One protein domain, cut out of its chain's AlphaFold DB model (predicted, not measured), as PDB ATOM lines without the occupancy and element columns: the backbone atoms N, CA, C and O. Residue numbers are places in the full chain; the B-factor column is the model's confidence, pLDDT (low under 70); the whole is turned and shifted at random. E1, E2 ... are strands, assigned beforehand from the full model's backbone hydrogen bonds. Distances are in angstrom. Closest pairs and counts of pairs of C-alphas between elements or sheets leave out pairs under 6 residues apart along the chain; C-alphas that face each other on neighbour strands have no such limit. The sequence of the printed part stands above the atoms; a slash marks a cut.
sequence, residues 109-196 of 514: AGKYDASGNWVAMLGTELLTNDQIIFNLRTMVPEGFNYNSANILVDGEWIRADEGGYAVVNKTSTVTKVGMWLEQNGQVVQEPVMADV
ATOM      1  N   ALA A 109     267.256 137.839 175.327       75.88
ATOM      2  CA  ALA A 109     266.142 136.975 174.962       75.88
ATOM      3  C   ALA A 109     266.669 135.590 174.555       75.88
ATOM      4  O   ALA A 109     267.756 135.462 173.983       75.88
ATOM      5  N   GLY A 110     265.902 134.552 174.859       78.25
ATOM      6  CA  GLY A 110     266.274 133.171 174.603       78.25
ATOM      7  C   GLY A 110     265.079 132.224 174.603       78.25
ATOM      8  O   GLY A 110     263.929 132.627 174.807       78.25
ATOM      9  N   LYS A 111     265.380 130.945 174.397       77.19
ATOM     10  CA  LYS A 111     264.432 129.823 174.379       77.19
ATOM     11  C   LYS A 111     264.985 128.660 175.203       77.19
ATOM     12  O   LYS A 111     266.199 128.559 175.374       77.19
ATOM     13  N   TYR A 112     264.117 127.786 175.712       78.81
ATOM     14  CA  TYR A 112     264.565 126.504 176.254       78.81
ATOM     15  C   TYR A 112     264.848 125.544 175.094       78.81
ATOM     16  O   TYR A 112     264.072 125.476 174.139       78.81
ATOM     17  N   ASP A 113     265.959 124.814 175.170       73.81
ATOM     18  CA  ASP A 113     266.227 123.679 174.289       73.81
ATOM     19  C   ASP A 113     265.330 122.473 174.644       73.81
ATOM     20  O   ASP A 113     264.600 122.470 175.638       73.81
ATOM     21  N   ALA A 114     265.399 121.407 173.841       69.31
ATOM     22  CA  ALA A 114     264.634 120.178 174.077       69.31
ATOM     23  C   ALA A 114     265.014 119.431 175.380       69.31
ATOM     24  O   ALA A 114     264.343 118.467 175.743       69.31
ATOM     25  N   SER A 115     266.075 119.856 176.075       79.50
ATOM     26  CA  SER A 115     266.514 119.332 177.376       79.50
ATOM     27  C   SER A 115     266.149 120.258 178.549       79.50
ATOM     28  O   SER A 115     266.462 119.932 179.692       79.50
ATOM     29  N   GLY A 116     265.487 121.394 178.293       75.62
ATOM     30  CA  GLY A 116     265.103 122.380 179.306       75.62
ATOM     31  C   GLY A 116     266.196 123.389 179.681       75.62
ATOM     32  O   GLY A 116     266.018 124.132 180.646       75.62
ATOM     33  N   ASN A 117     267.316 123.455 178.953       80.12
ATOM     34  CA  ASN A 117     268.364 124.453 179.201       80.12
ATOM     35  C   ASN A 117     268.070 125.747 178.441       80.12
ATOM     36  O   ASN A 117     267.624 125.713 177.296       80.12
ATOM     37  N   TRP A 118     268.329 126.902 179.057       80.31
ATOM     38  CA  TRP A 118     268.166 128.194 178.384       80.31
ATOM     39  C   TRP A 118     269.293 128.430 177.369       80.31
ATOM     40  O   TRP A 118     270.470 128.256 177.690       80.31
ATOM     41  N   VAL A 119     268.926 128.876 176.168       79.12
ATOM     42  CA  VAL A 119     269.838 129.232 175.075       79.12
ATOM     43  C   VAL A 119     269.500 130.638 174.579       79.12
ATOM     44  O   VAL A 119     268.339 130.936 174.288       79.12
ATOM     45  N   ALA A 120     270.515 131.501 174.473       74.94
ATOM     46  CA  ALA A 120     270.379 132.851 173.932       74.94
ATOM     47  C   ALA A 120     269.999 132.823 172.443       74.94
ATOM     48  O   ALA A 120     270.557 132.034 171.681       74.94
ATOM     49  N   MET A 121     269.098 133.712 172.022       70.00
ATOM     50  CA  MET A 121     268.791 133.928 170.605       70.00
ATOM     51  C   MET A 121     269.778 134.921 169.982       70.00
ATOM     52  O   MET A 121     270.055 135.981 170.552       70.00
ATOM     53  N   LEU A 122     270.289 134.603 168.795       58.62
ATOM     54  CA  LEU A 122     271.265 135.407 168.062       58.62
ATOM     55  C   LEU A 122     270.613 136.131 166.874       58.62
ATOM     56  O   LEU A 122     270.406 135.566 165.803       58.62
ATOM     57  N   GLY A 123     270.347 137.429 167.041       55.97
ATOM     58  CA  GLY A 123     269.792 138.273 165.977       55.97
ATOM     59  C   GLY A 123     268.310 137.997 165.710       55.97
ATOM     60  O   GLY A 123     267.524 137.853 166.644       55.97
ATOM     61  N   THR A 124     267.913 137.960 164.437       52.78
ATOM     62  CA  THR A 124     266.521 137.741 164.002       52.78
ATOM     63  C   THR A 124     266.180 136.250 163.910       52.78
ATOM     64  O   THR A 124     265.812 135.750 162.848       52.78
ATOM     65  N   GLU A 125     266.341 135.516 165.011       53.53
ATOM     66  CA  GLU A 125     265.865 134.132 165.097       53.53
ATOM     67  C   GLU A 125     264.330 134.082 165.146       53.53
ATOM     68  O   GLU A 125     263.700 134.744 165.972       53.53
ATOM     69  N   LEU A 126     263.729 133.251 164.290       53.25
ATOM     70  CA  LEU A 126     262.298 132.955 164.330       53.25
ATOM     71  C   LEU A 126     261.979 132.029 165.515       53.25
ATOM     72  O   LEU A 126     262.638 131.008 165.728       53.25
ATOM     73  N   LEU A 127     260.945 132.383 166.279       58.72
ATOM     74  CA  LEU A 127     260.420 131.582 167.385       58.72
ATOM     75  C   LEU A 127     259.277 130.692 166.898       58.72
ATOM     76  O   LEU A 127     258.221 131.185 166.514       58.72
ATOM     77  N   THR A 128     259.462 129.377 166.997       53.59
ATOM     78  CA  THR A 128     258.423 128.376 166.699       53.59
ATOM     79  C   THR A 128     257.385 128.223 167.813       53.59
ATOM     80  O   THR A 128     256.343 127.613 167.600       53.59
ATOM     81  N   ASN A 129     257.673 128.742 169.011       61.50
ATOM     82  CA  ASN A 129     256.868 128.550 170.216       61.50
ATOM     83  C   ASN A 129     256.223 129.875 170.650       61.50
ATOM     84  O   ASN A 129     256.774 130.950 170.426       61.50
ATOM     85  N   ASP A 130     255.094 129.798 171.356       65.81
ATOM     86  CA  ASP A 130     254.331 130.973 171.810       65.81
ATOM     87  C   ASP A 130     254.958 131.741 172.987       65.81
ATOM     88  O   ASP A 130     254.349 132.678 173.501       65.81
ATOM     89  N   GLN A 131     256.171 131.381 173.415       73.69
ATOM     90  CA  GLN A 131     256.841 131.939 174.590       73.69
ATOM     91  C   GLN A 131     258.304 132.299 174.315       73.69
ATOM     92  O   GLN A 131     259.029 131.564 173.644       73.69
ATOM     93  N   ILE A 132     258.729 133.421 174.892       77.75
ATOM     94  CA  ILE A 132     260.081 133.987 174.869       77.75
ATOM     95  C   ILE A 132     260.578 134.059 176.313       77.75
ATOM     96  O   ILE A 132     259.810 134.392 177.216       77.75
ATOM     97  N   ILE A 133     261.855 133.760 176.546       82.94
ATOM     98  CA  ILE A 133     262.437 133.755 177.891       82.94
ATOM     99  C   ILE A 133     263.494 134.846 177.987       82.94
ATOM    100  O   ILE A 133     264.558 134.754 177.369       82.94
ATOM    101  N   PHE A 134     263.228 135.857 178.805       82.94
ATOM    102  CA  PHE A 134     264.200 136.895 179.118       82.94
ATOM    103  C   PHE A 134     265.089 136.453 180.274       82.94
ATOM    104  O   PHE A 134     264.604 136.141 181.360       82.94
ATOM    105  N   ASN A 135     266.399 136.460 180.048       83.75
ATOM    106  CA  ASN A 135     267.398 136.343 181.099       83.75
ATOM    107  C   ASN A 135     267.589 137.715 181.757       83.75
ATOM    108  O   ASN A 135     268.134 138.635 181.144       83.75
ATOM    109  N   LEU A 136     267.113 137.833 182.998       81.00
ATOM    110  CA  LEU A 136     267.192 139.040 183.824       81.00
ATOM    111  C   LEU A 136     268.293 138.936 184.899       81.00
ATOM    112  O   LEU A 136     268.561 139.918 185.590       81.00
ATOM    113  N   ARG A 137     268.974 137.783 185.034       78.94
ATOM    114  CA  ARG A 137     270.020 137.550 186.055       78.94
ATOM    115  C   ARG A 137     271.117 138.609 186.029       78.94
ATOM    116  O   ARG A 137     271.562 139.064 187.074       78.94
ATOM    117  N   THR A 138     271.548 138.989 184.829       73.00
ATOM    118  CA  THR A 138     272.644 139.938 184.580       73.00
ATOM    119  C   THR A 138     272.332 141.361 185.044       73.00
ATOM    120  O   THR A 138     273.252 142.160 185.214       73.00
ATOM    121  N   MET A 139     271.053 141.675 185.263       70.69
ATOM    122  CA  MET A 139     270.568 142.982 185.707       70.69
ATOM    123  C   MET A 139     270.521 143.108 187.235       70.69
ATOM    124  O   MET A 139     270.424 144.228 187.737       70.69
ATOM    125  N   VAL A 140     270.590 141.984 187.955       72.81
ATOM    126  CA  VAL A 140     270.541 141.908 189.420       72.81
ATOM    127  C   VAL A 140     271.960 142.073 189.981       72.81
ATOM    128  O   VAL A 140     272.834 141.273 189.641       72.81
ATOM    129  N   PRO A 141     272.232 143.093 190.818       70.31
ATOM    130  CA  PRO A 141     273.547 143.276 191.427       70.31
ATOM    131  C   PRO A 141     273.912 142.149 192.402       70.31
ATOM    132  O   PRO A 141     273.040 141.504 192.990       70.31
ATOM    133  N   GLU A 142     275.213 141.956 192.634       68.94
ATOM    134  CA  GLU A 142     275.702 141.002 193.635       68.94
ATOM    135  C   GLU A 142     275.087 141.274 195.020       68.94
ATOM    136  O   GLU A 142     275.011 142.415 195.479       68.94
ATOM    137  N   GLY A 143     274.642 140.206 195.688       68.00
ATOM    138  CA  GLY A 143     273.980 140.268 196.996       68.00
ATOM    139  C   GLY A 143     272.446 140.334 196.961       68.00
ATOM    140  O   GLY A 143     271.832 140.220 198.019       68.00
ATOM    141  N   PHE A 144     271.819 140.456 195.785       70.44
ATOM    142  CA  PHE A 144     270.358 140.416 195.620       70.44
ATOM    143  C   PHE A 144     269.879 139.077 195.033       70.44
ATOM    144  O   PHE A 144     270.621 138.382 194.340       70.44
ATOM    145  N   ASN A 145     268.628 138.698 195.318       75.00
ATOM    146  CA  ASN A 145     268.023 137.474 194.781       75.00
ATOM    147  C   ASN A 145     267.512 137.715 193.350       75.00
ATOM    148  O   ASN A 145     266.932 138.759 193.060       75.00
ATOM    149  N   TYR A 146     267.681 136.742 192.455       78.75
ATOM    150  CA  TYR A 146     267.300 136.875 191.050       78.75
ATOM    151  C   TYR A 146     265.801 137.141 190.836       78.75
ATOM    152  O   TYR A 146     265.443 137.902 189.939       78.75
ATOM    153  N   ASN A 147     264.936 136.614 191.710       75.75
ATOM    154  CA  ASN A 147     263.489 136.870 191.697       75.75
ATOM    155  C   ASN A 147     263.093 138.325 192.050       75.75
ATOM    156  O   ASN A 147     261.922 138.697 191.947       75.75
ATOM    157  N   SER A 148     264.058 139.162 192.460       74.94
ATOM    158  CA  SER A 148     263.858 140.601 192.671       74.94
ATOM    159  C   SER A 148     263.713 141.352 191.341       74.94
ATOM    160  O   SER A 148     263.102 142.423 191.313       74.94
ATOM    161  N   ALA A 149     264.246 140.810 190.238       79.69
ATOM    162  CA  ALA A 149     264.099 141.390 188.905       79.69
ATOM    163  C   ALA A 149     262.649 141.327 188.405       79.69
ATOM    164  O   ALA A 149     261.896 140.394 188.703       79.69
ATOM    165  N   ASN A 150     262.261 142.326 187.617       80.56
ATOM    166  CA  ASN A 150     260.931 142.415 187.034       80.56
ATOM    167  C   ASN A 150     260.945 143.068 185.640       80.56
ATOM    168  O   ASN A 150     261.858 143.816 185.277       80.56
ATOM    169  N   ILE A 151     259.918 142.753 184.855       82.88
ATOM    170  CA  ILE A 151     259.729 143.191 183.472       82.88
ATOM    171  C   ILE A 151     258.275 143.636 183.271       82.88
ATOM    172  O   ILE A 151     257.353 142.985 183.764       82.88
ATOM    173  N   LEU A 152     258.072 144.771 182.598       81.62
ATOM    174  CA  LEU A 152     256.750 145.341 182.333       81.62
ATOM    175  C   LEU A 152     256.255 144.875 180.969       81.62
ATOM    176  O   LEU A 152     256.797 145.284 179.935       81.62
ATOM    177  N   VAL A 153     255.221 144.045 180.997       80.50
ATOM    178  CA  VAL A 153     254.698 143.270 179.874       80.50
ATOM    179  C   VAL A 153     253.224 143.620 179.706       80.50
ATOM    180  O   VAL A 153     252.440 143.416 180.625       80.50
ATOM    181  N   ASP A 154     252.857 144.231 178.579       78.44
ATOM    182  CA  ASP A 154     251.490 144.715 178.288       78.44
ATOM    183  C   ASP A 154     250.874 145.641 179.367       78.44
ATOM    184  O   ASP A 154     249.663 145.852 179.418       78.44
ATOM    185  N   GLY A 155     251.714 146.245 180.215       77.81
ATOM    186  CA  GLY A 155     251.298 147.093 181.338       77.81
ATOM    187  C   GLY A 155     251.238 146.388 182.701       77.81
ATOM    188  O   GLY A 155     251.039 147.070 183.707       77.81
ATOM    189  N   GLU A 156     251.485 145.077 182.767       82.75
ATOM    190  CA  GLU A 156     251.588 144.308 184.013       82.75
ATOM    191  C   GLU A 156     253.042 143.936 184.352       82.75
ATOM    192  O   GLU A 156     253.863 143.643 183.480       82.75
ATOM    193  N   TRP A 157     253.390 143.962 185.642       83.38
ATOM    194  CA  TRP A 157     254.735 143.620 186.113       83.38
ATOM    195  C   TRP A 157     254.875 142.120 186.362       83.38
ATOM    196  O   TRP A 157     254.354 141.596 187.347       83.38
ATOM    197  N   ILE A 158     255.658 141.450 185.520       84.19
ATOM    198  CA  ILE A 158     256.049 140.052 185.706       84.19
ATOM    199  C   ILE A 158     257.351 140.014 186.514       84.19
ATOM    200  O   ILE A 158     258.320 140.705 186.193       84.19
ATOM    201  N   ARG A 159     257.374 139.218 187.586       84.75
ATOM    202  CA  ARG A 159     258.594 138.911 188.351       84.75
ATOM    203  C   ARG A 159     259.375 137.792 187.678       84.75
ATOM    204  O   ARG A 159     258.776 136.873 187.125       84.75
ATOM    205  N   ALA A 160     260.696 137.854 187.782       84.81
ATOM    206  CA  ALA A 160     261.541 136.721 187.443       84.81
ATOM    207  C   ALA A 160     261.300 135.540 188.402       84.81
ATOM    208  O   ALA A 160     260.935 135.731 189.567       84.81
ATOM    209  N   ASP A 161     261.542 134.323 187.921       85.00
ATOM    210  CA  ASP A 161     261.598 133.128 188.761       85.00
ATOM    211  C   ASP A 161     262.845 133.121 189.680       85.00
ATOM    212  O   ASP A 161     263.688 134.023 189.654       85.00
ATOM    213  N   GLU A 162     262.993 132.084 190.510       81.00
ATOM    214  CA  GLU A 162     264.203 131.875 191.334       81.00
ATOM    215  C   GLU A 162     265.482 131.746 190.482       81.00
ATOM    216  O   GLU A 162     266.600 131.971 190.952       81.00
ATOM    217  N   GLY A 163     265.316 131.410 189.202       81.69
ATOM    218  CA  GLY A 163     266.352 131.377 188.191       81.69
ATOM    219  C   GLY A 163     266.579 132.706 187.463       81.69
ATOM    220  O   GLY A 163     267.357 132.710 186.513       81.69
ATOM    221  N   GLY A 164     265.964 133.824 187.851       81.69
ATOM    222  CA  GLY A 164     266.161 135.107 187.167       81.69
ATOM    223  C   GLY A 164     265.681 135.138 185.719       81.69
ATOM    224  O   GLY A 164     266.161 135.970 184.946       81.69
ATOM    225  N   TYR A 165     264.778 134.236 185.339       86.06
ATOM    226  CA  TYR A 165     264.157 134.196 184.024       86.06
ATOM    227  C   TYR A 165     262.713 134.694 184.103       86.06
ATOM    228  O   TYR A 165     261.994 134.416 185.061       86.06
ATOM    229  N   ALA A 166     262.274 135.425 183.081       85.62
ATOM    230  CA  ALA A 166     260.873 135.788 182.898       85.62
ATOM    231  C   ALA A 166     260.359 135.187 181.587       85.62
ATOM    232  O   ALA A 166     260.897 135.474 180.514       85.62
ATOM    233  N   VAL A 167     259.321 134.354 181.683       83.94
ATOM    234  CA  VAL A 167     258.621 133.790 180.523       83.94
ATOM    235  C   VAL A 167     257.536 134.771 180.091       83.94
ATOM    236  O   VAL A 167     256.689 135.163 180.891       83.94
ATOM    237  N   VAL A 168     257.573 135.170 178.826       79.75
ATOM    238  CA  VAL A 168     256.687 136.172 178.230       79.75
ATOM    239  C   VAL A 168     256.052 135.569 176.983       79.75
ATOM    240  O   VAL A 168     256.740 134.938 176.183       79.75
ATOM    241  N   ASN A 169     254.742 135.740 176.800       71.56
ATOM    242  CA  ASN A 169     254.080 135.280 175.580       71.56
ATOM    243  C   ASN A 169     254.601 136.084 174.382       71.56
ATOM    244  O   ASN A 169     254.781 137.297 174.482       71.56
ATOM    245  N   LYS A 170     254.814 135.437 173.231       68.00
ATOM    246  CA  LYS A 170     255.421 136.079 172.050       68.00
ATOM    247  C   LYS A 170     254.664 137.337 171.597       68.00
ATOM    248  O   LYS A 170     255.257 138.258 171.057       68.00
ATOM    249  N   THR A 171     253.358 137.384 171.849       63.19
ATOM    250  CA  THR A 171     252.446 138.468 171.457       63.19
ATOM    251  C   THR A 171     252.526 139.718 172.337       63.19
ATOM    252  O   THR A 171     251.804 140.675 172.068       63.19
ATOM    253  N   SER A 172     253.326 139.698 173.404       68.06
ATOM    254  CA  SER A 172     253.330 140.733 174.438       68.06
ATOM    255  C   SER A 172     254.385 141.821 174.229       68.06
ATOM    256  O   SER A 172     255.508 141.568 173.790       68.06
ATOM    257  N   THR A 173     254.045 143.043 174.629       65.56
ATOM    258  CA  THR A 173     254.897 144.232 174.517       65.56
ATOM    259  C   THR A 173     255.711 144.441 175.791       65.56
ATOM    260  O   THR A 173     255.165 144.794 176.838       65.56
ATOM    261  N   VAL A 174     257.034 144.293 175.701       72.44
ATOM    262  CA  VAL A 174     257.969 144.673 176.772       72.44
ATOM    263  C   VAL A 174     258.285 146.164 176.671       72.44
ATOM    264  O   VAL A 174     258.718 146.632 175.622       72.44
ATOM    265  N   THR A 175     258.092 146.917 177.757       68.88
ATOM    266  CA  THR A 175     258.277 148.388 177.747       68.88
ATOM    267  C   THR A 175     259.254 148.924 178.792       68.88
ATOM    268  O   THR A 175     259.854 149.980 178.592       68.88
ATOM    269  N   LYS A 176     259.418 148.229 179.921       74.25
ATOM    270  CA  LYS A 176     260.312 148.622 181.019       74.25
ATOM    271  C   LYS A 176     260.864 147.395 181.723       74.25
ATOM    272  O   LYS A 176     260.285 146.311 181.656       74.25
ATOM    273  N   VAL A 177     261.931 147.611 182.478       74.50
ATOM    274  CA  VAL A 177     262.413 146.675 183.492       74.50
ATOM    275  C   VAL A 177     262.757 147.405 184.776       74.50
ATOM    276  O   VAL A 177     262.992 148.617 184.785       74.50
ATOM    277  N   GLY A 178     262.809 146.652 185.861       73.75
ATOM    278  CA  GLY A 178     263.215 147.158 187.154       73.75
ATOM    279  C   GLY A 178     263.638 146.042 188.096       73.75
ATOM    280  O   GLY A 178     263.772 144.872 187.726       73.75
ATOM    281  N   MET A 179     263.856 146.430 189.344       72.69
ATOM    282  CA  MET A 179     264.169 145.512 190.428       72.69
ATOM    283  C   MET A 179     263.441 145.962 191.691       72.69
ATOM    284  O   MET A 179     263.523 147.132 192.072       72.69
ATOM    285  N   TRP A 180     262.709 145.046 192.322       70.19
ATOM    286  CA  TRP A 180     262.096 145.267 193.628       70.19
ATOM    287  C   TRP A 180     263.191 145.341 194.694       70.19
ATOM    288  O   TRP A 180     264.092 144.505 194.722       70.19
ATOM    289  N   LEU A 181     263.102 146.318 195.596       61.50
ATOM    290  CA  LEU A 181     263.934 146.334 196.796       61.50
ATOM    291  C   LEU A 181     263.286 145.436 197.849       61.50
ATOM    292  O   LEU A 181     262.247 145.789 198.411       61.50
ATOM    293  N   GLU A 182     263.892 144.277 198.100       60.44
ATOM    294  CA  GLU A 182     263.438 143.328 199.115       60.44
ATOM    295  C   GLU A 182     264.382 143.294 200.318       60.44
ATOM    296  O   GLU A 182     265.604 143.237 200.177       60.44
ATOM    297  N   GLN A 183     263.807 143.293 201.519       55.28
ATOM    298  CA  GLN A 183     264.530 143.125 202.775       55.28
ATOM    299  C   GLN A 183     263.792 142.068 203.597       55.28
ATOM    300  O   GLN A 183     262.579 142.153 203.781       55.28
ATOM    301  N   ASN A 184     264.505 141.034 204.048       53.25
ATOM    302  CA  ASN A 184     263.940 139.899 204.794       53.25
ATOM    303  C   ASN A 184     262.734 139.209 204.104       53.25
ATOM    304  O   ASN A 184     261.842 138.701 204.778       53.25
ATOM    305  N   GLY A 185     262.700 139.193 202.765       52.94
ATOM    306  CA  GLY A 185     261.615 138.582 201.982       52.94
ATOM    307  C   GLY A 185     260.332 139.418 201.882       52.94
ATOM    308  O   GLY A 185     259.299 138.896 201.468       52.94
ATOM    309  N   GLN A 186     260.370 140.702 202.256       54.69
ATOM    310  CA  GLN A 186     259.282 141.652 202.017       54.69
ATOM    311  C   GLN A 186     259.739 142.785 201.093       54.69
ATOM    312  O   GLN A 186     260.870 143.258 201.185       54.69
ATOM    313  N   VAL A 187     258.839 143.229 200.214       57.91
ATOM    314  CA  VAL A 187     259.051 144.366 199.306       57.91
ATOM    315  C   VAL A 187     258.967 145.668 200.096       57.91
ATOM    316  O   VAL A 187     257.958 145.919 200.754       57.91
ATOM    317  N   VAL A 188     260.008 146.499 200.025       55.78
ATOM    318  CA  VAL A 188     260.164 147.688 200.885       55.78
ATOM    319  C   VAL A 188     260.004 149.007 200.119       55.78
ATOM    320  O   VAL A 188     259.751 150.041 200.732       55.78
ATOM    321  N   GLN A 189     260.114 149.003 198.785       55.19
ATOM    322  CA  GLN A 189     259.965 150.209 197.961       55.19
ATOM    323  C   GLN A 189     259.514 149.887 196.524       55.19
ATOM    324  O   GLN A 189     259.715 148.771 196.039       55.19
ATOM    325  N   GLU A 190     258.928 150.877 195.837       52.06
ATOM    326  CA  GLU A 190     258.738 150.836 194.380       52.06
ATOM    327  C   GLU A 190     260.081 150.624 193.650       52.06
ATOM    328  O   GLU A 190     261.120 151.101 194.120       52.06
ATOM    329  N   PRO A 191     260.085 149.889 192.524       56.72
ATOM    330  CA  PRO A 191     261.313 149.420 191.898       56.72
ATOM    331  C   PRO A 191     262.131 150.544 191.251       56.72
ATOM    332  O   PRO A 191     261.599 151.530 190.741       56.72
ATOM    333  N   VAL A 192     263.451 150.345 191.201       61.50
ATOM    334  CA  VAL A 192     264.348 151.199 190.409       61.50
ATOM    335  C   VAL A 192     264.090 150.909 188.932       61.50
ATOM    336  O   VAL A 192     264.439 149.839 188.439       61.50
ATOM    337  N   MET A 193     263.437 151.846 188.247       56.53
ATOM    338  CA  MET A 193     263.016 151.690 186.855       56.53
ATOM    339  C   MET A 193     264.119 152.069 185.871       56.53
ATOM    340  O   MET A 193     264.754 153.116 186.015       56.53
ATOM    341  N   ALA A 194     264.240 151.290 184.800       57.47
ATOM    342  CA  ALA A 194     264.897 151.710 183.571       57.47
ATOM    343  C   ALA A 194     263.964 151.498 182.370       57.47
ATOM    344  O   ALA A 194     263.366 150.431 182.204       57.47
ATOM    345  N   ASP A 195     263.861 152.516 181.516       52.56
ATOM    346  CA  ASP A 195     263.208 152.377 180.215       52.56
ATOM    347  C   ASP A 195     264.107 151.540 179.297       52.56
ATOM    348  O   ASP A 195     265.289 151.849 179.122       52.56
ATOM    349  N   VAL A 196     263.556 150.474 178.713       55.47
ATOM    350  CA  VAL A 196     264.280 149.587 177.797       55.47
ATOM    351  C   VAL A 196     263.380 149.270 176.609       55.47
ATOM    352  O   VAL A 196     262.375 148.581 176.740       55.47
TER     353      VAL A 196
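This is residues 109 to 196 of the 514 residues of an uncharacterized protein of Coprococcus sp. HPP0048 (UniProt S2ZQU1). What shape do these strands make? Two small, strongly twisted antiparallel sheets come together where E6, at the edge of one, runs near E4 and E5 of the other, which is curled like part of a barrel. One end of the long axis is the tip of the long hairpin of E7 and E8, and the other is the link from E2 to E3. What is it built of? The printed part has 88 residues, with eight named strands, E1 to E8 in order along the chain, and no named helix; the class is all strand, and the sheet orders are E5 - E4 - E7 - E8 and E2 - E1 - E3 - E6. The whole is compact, with a radius of gyration of the C-alphas of 13.5 A and spans of 39 by 27 by 18 A.

How is the curled sheet paired? E7, residues 174 to 183, and E8, residues 186 to 195, form a hairpin, with N 188 and O 181 at 2.8 A; E8 bends by 61 degrees at residue 189. E4, residues 149 to 153, is the antiparallel neighbour of E7, with N 152 and O 176 at 2.9 A, and forms a hairpin with E5, residues 156 to 159, with N 158 and O 151 at 2.9 A. How is the other sheet paired? E6, residues 165 to 169, is an edge strand antiparallel to E3, residues 131 to 135, with N 132 and O 168 at 2.8 A. E1, residues 109 to 112, is staggered: residues 109 to 110 pair with E3, N 110 and O 133 at 2.9 A, and residues 110 to 112 with E2, residues 118 to 120, N 119 and O 111 at 2.9 A. Where do the sheets come closest? The closest C-alphas of E5 and E6 are those of Arg 159 and Ala 166, 6.7 A apart, and those of E4 and E6 are Ile 151 and Ala 166, 7.5 A apart; E3 and E7 are apart.

Where are the longest strands? E7 spans 26.9 A from C-alpha 174 at (257.969, 144.673, 176.772), and E8 spans 24.6 A to C-alpha 195 at (263.208, 152.377, 180.215). How long are the others? E3, E4 and E6 span 13.2 A each, E1 10.7 A from C-alpha 109 at (266.142, 136.975, 174.962), E5 9.9 A and E2 6.8 A.

How far does it reach? The two C-alphas farthest apart are those of Leu 126 and Asn 184, at 41.1 A. Which link is long, and is there a cut? The link E3 to E4, residues 136 to 148, is long, and the printed part has no cut. Where is confidence low? The mean pLDDT of the printed part is 71.1, and 33 residues are under 70, among them 122 to 130 and 181 to 196.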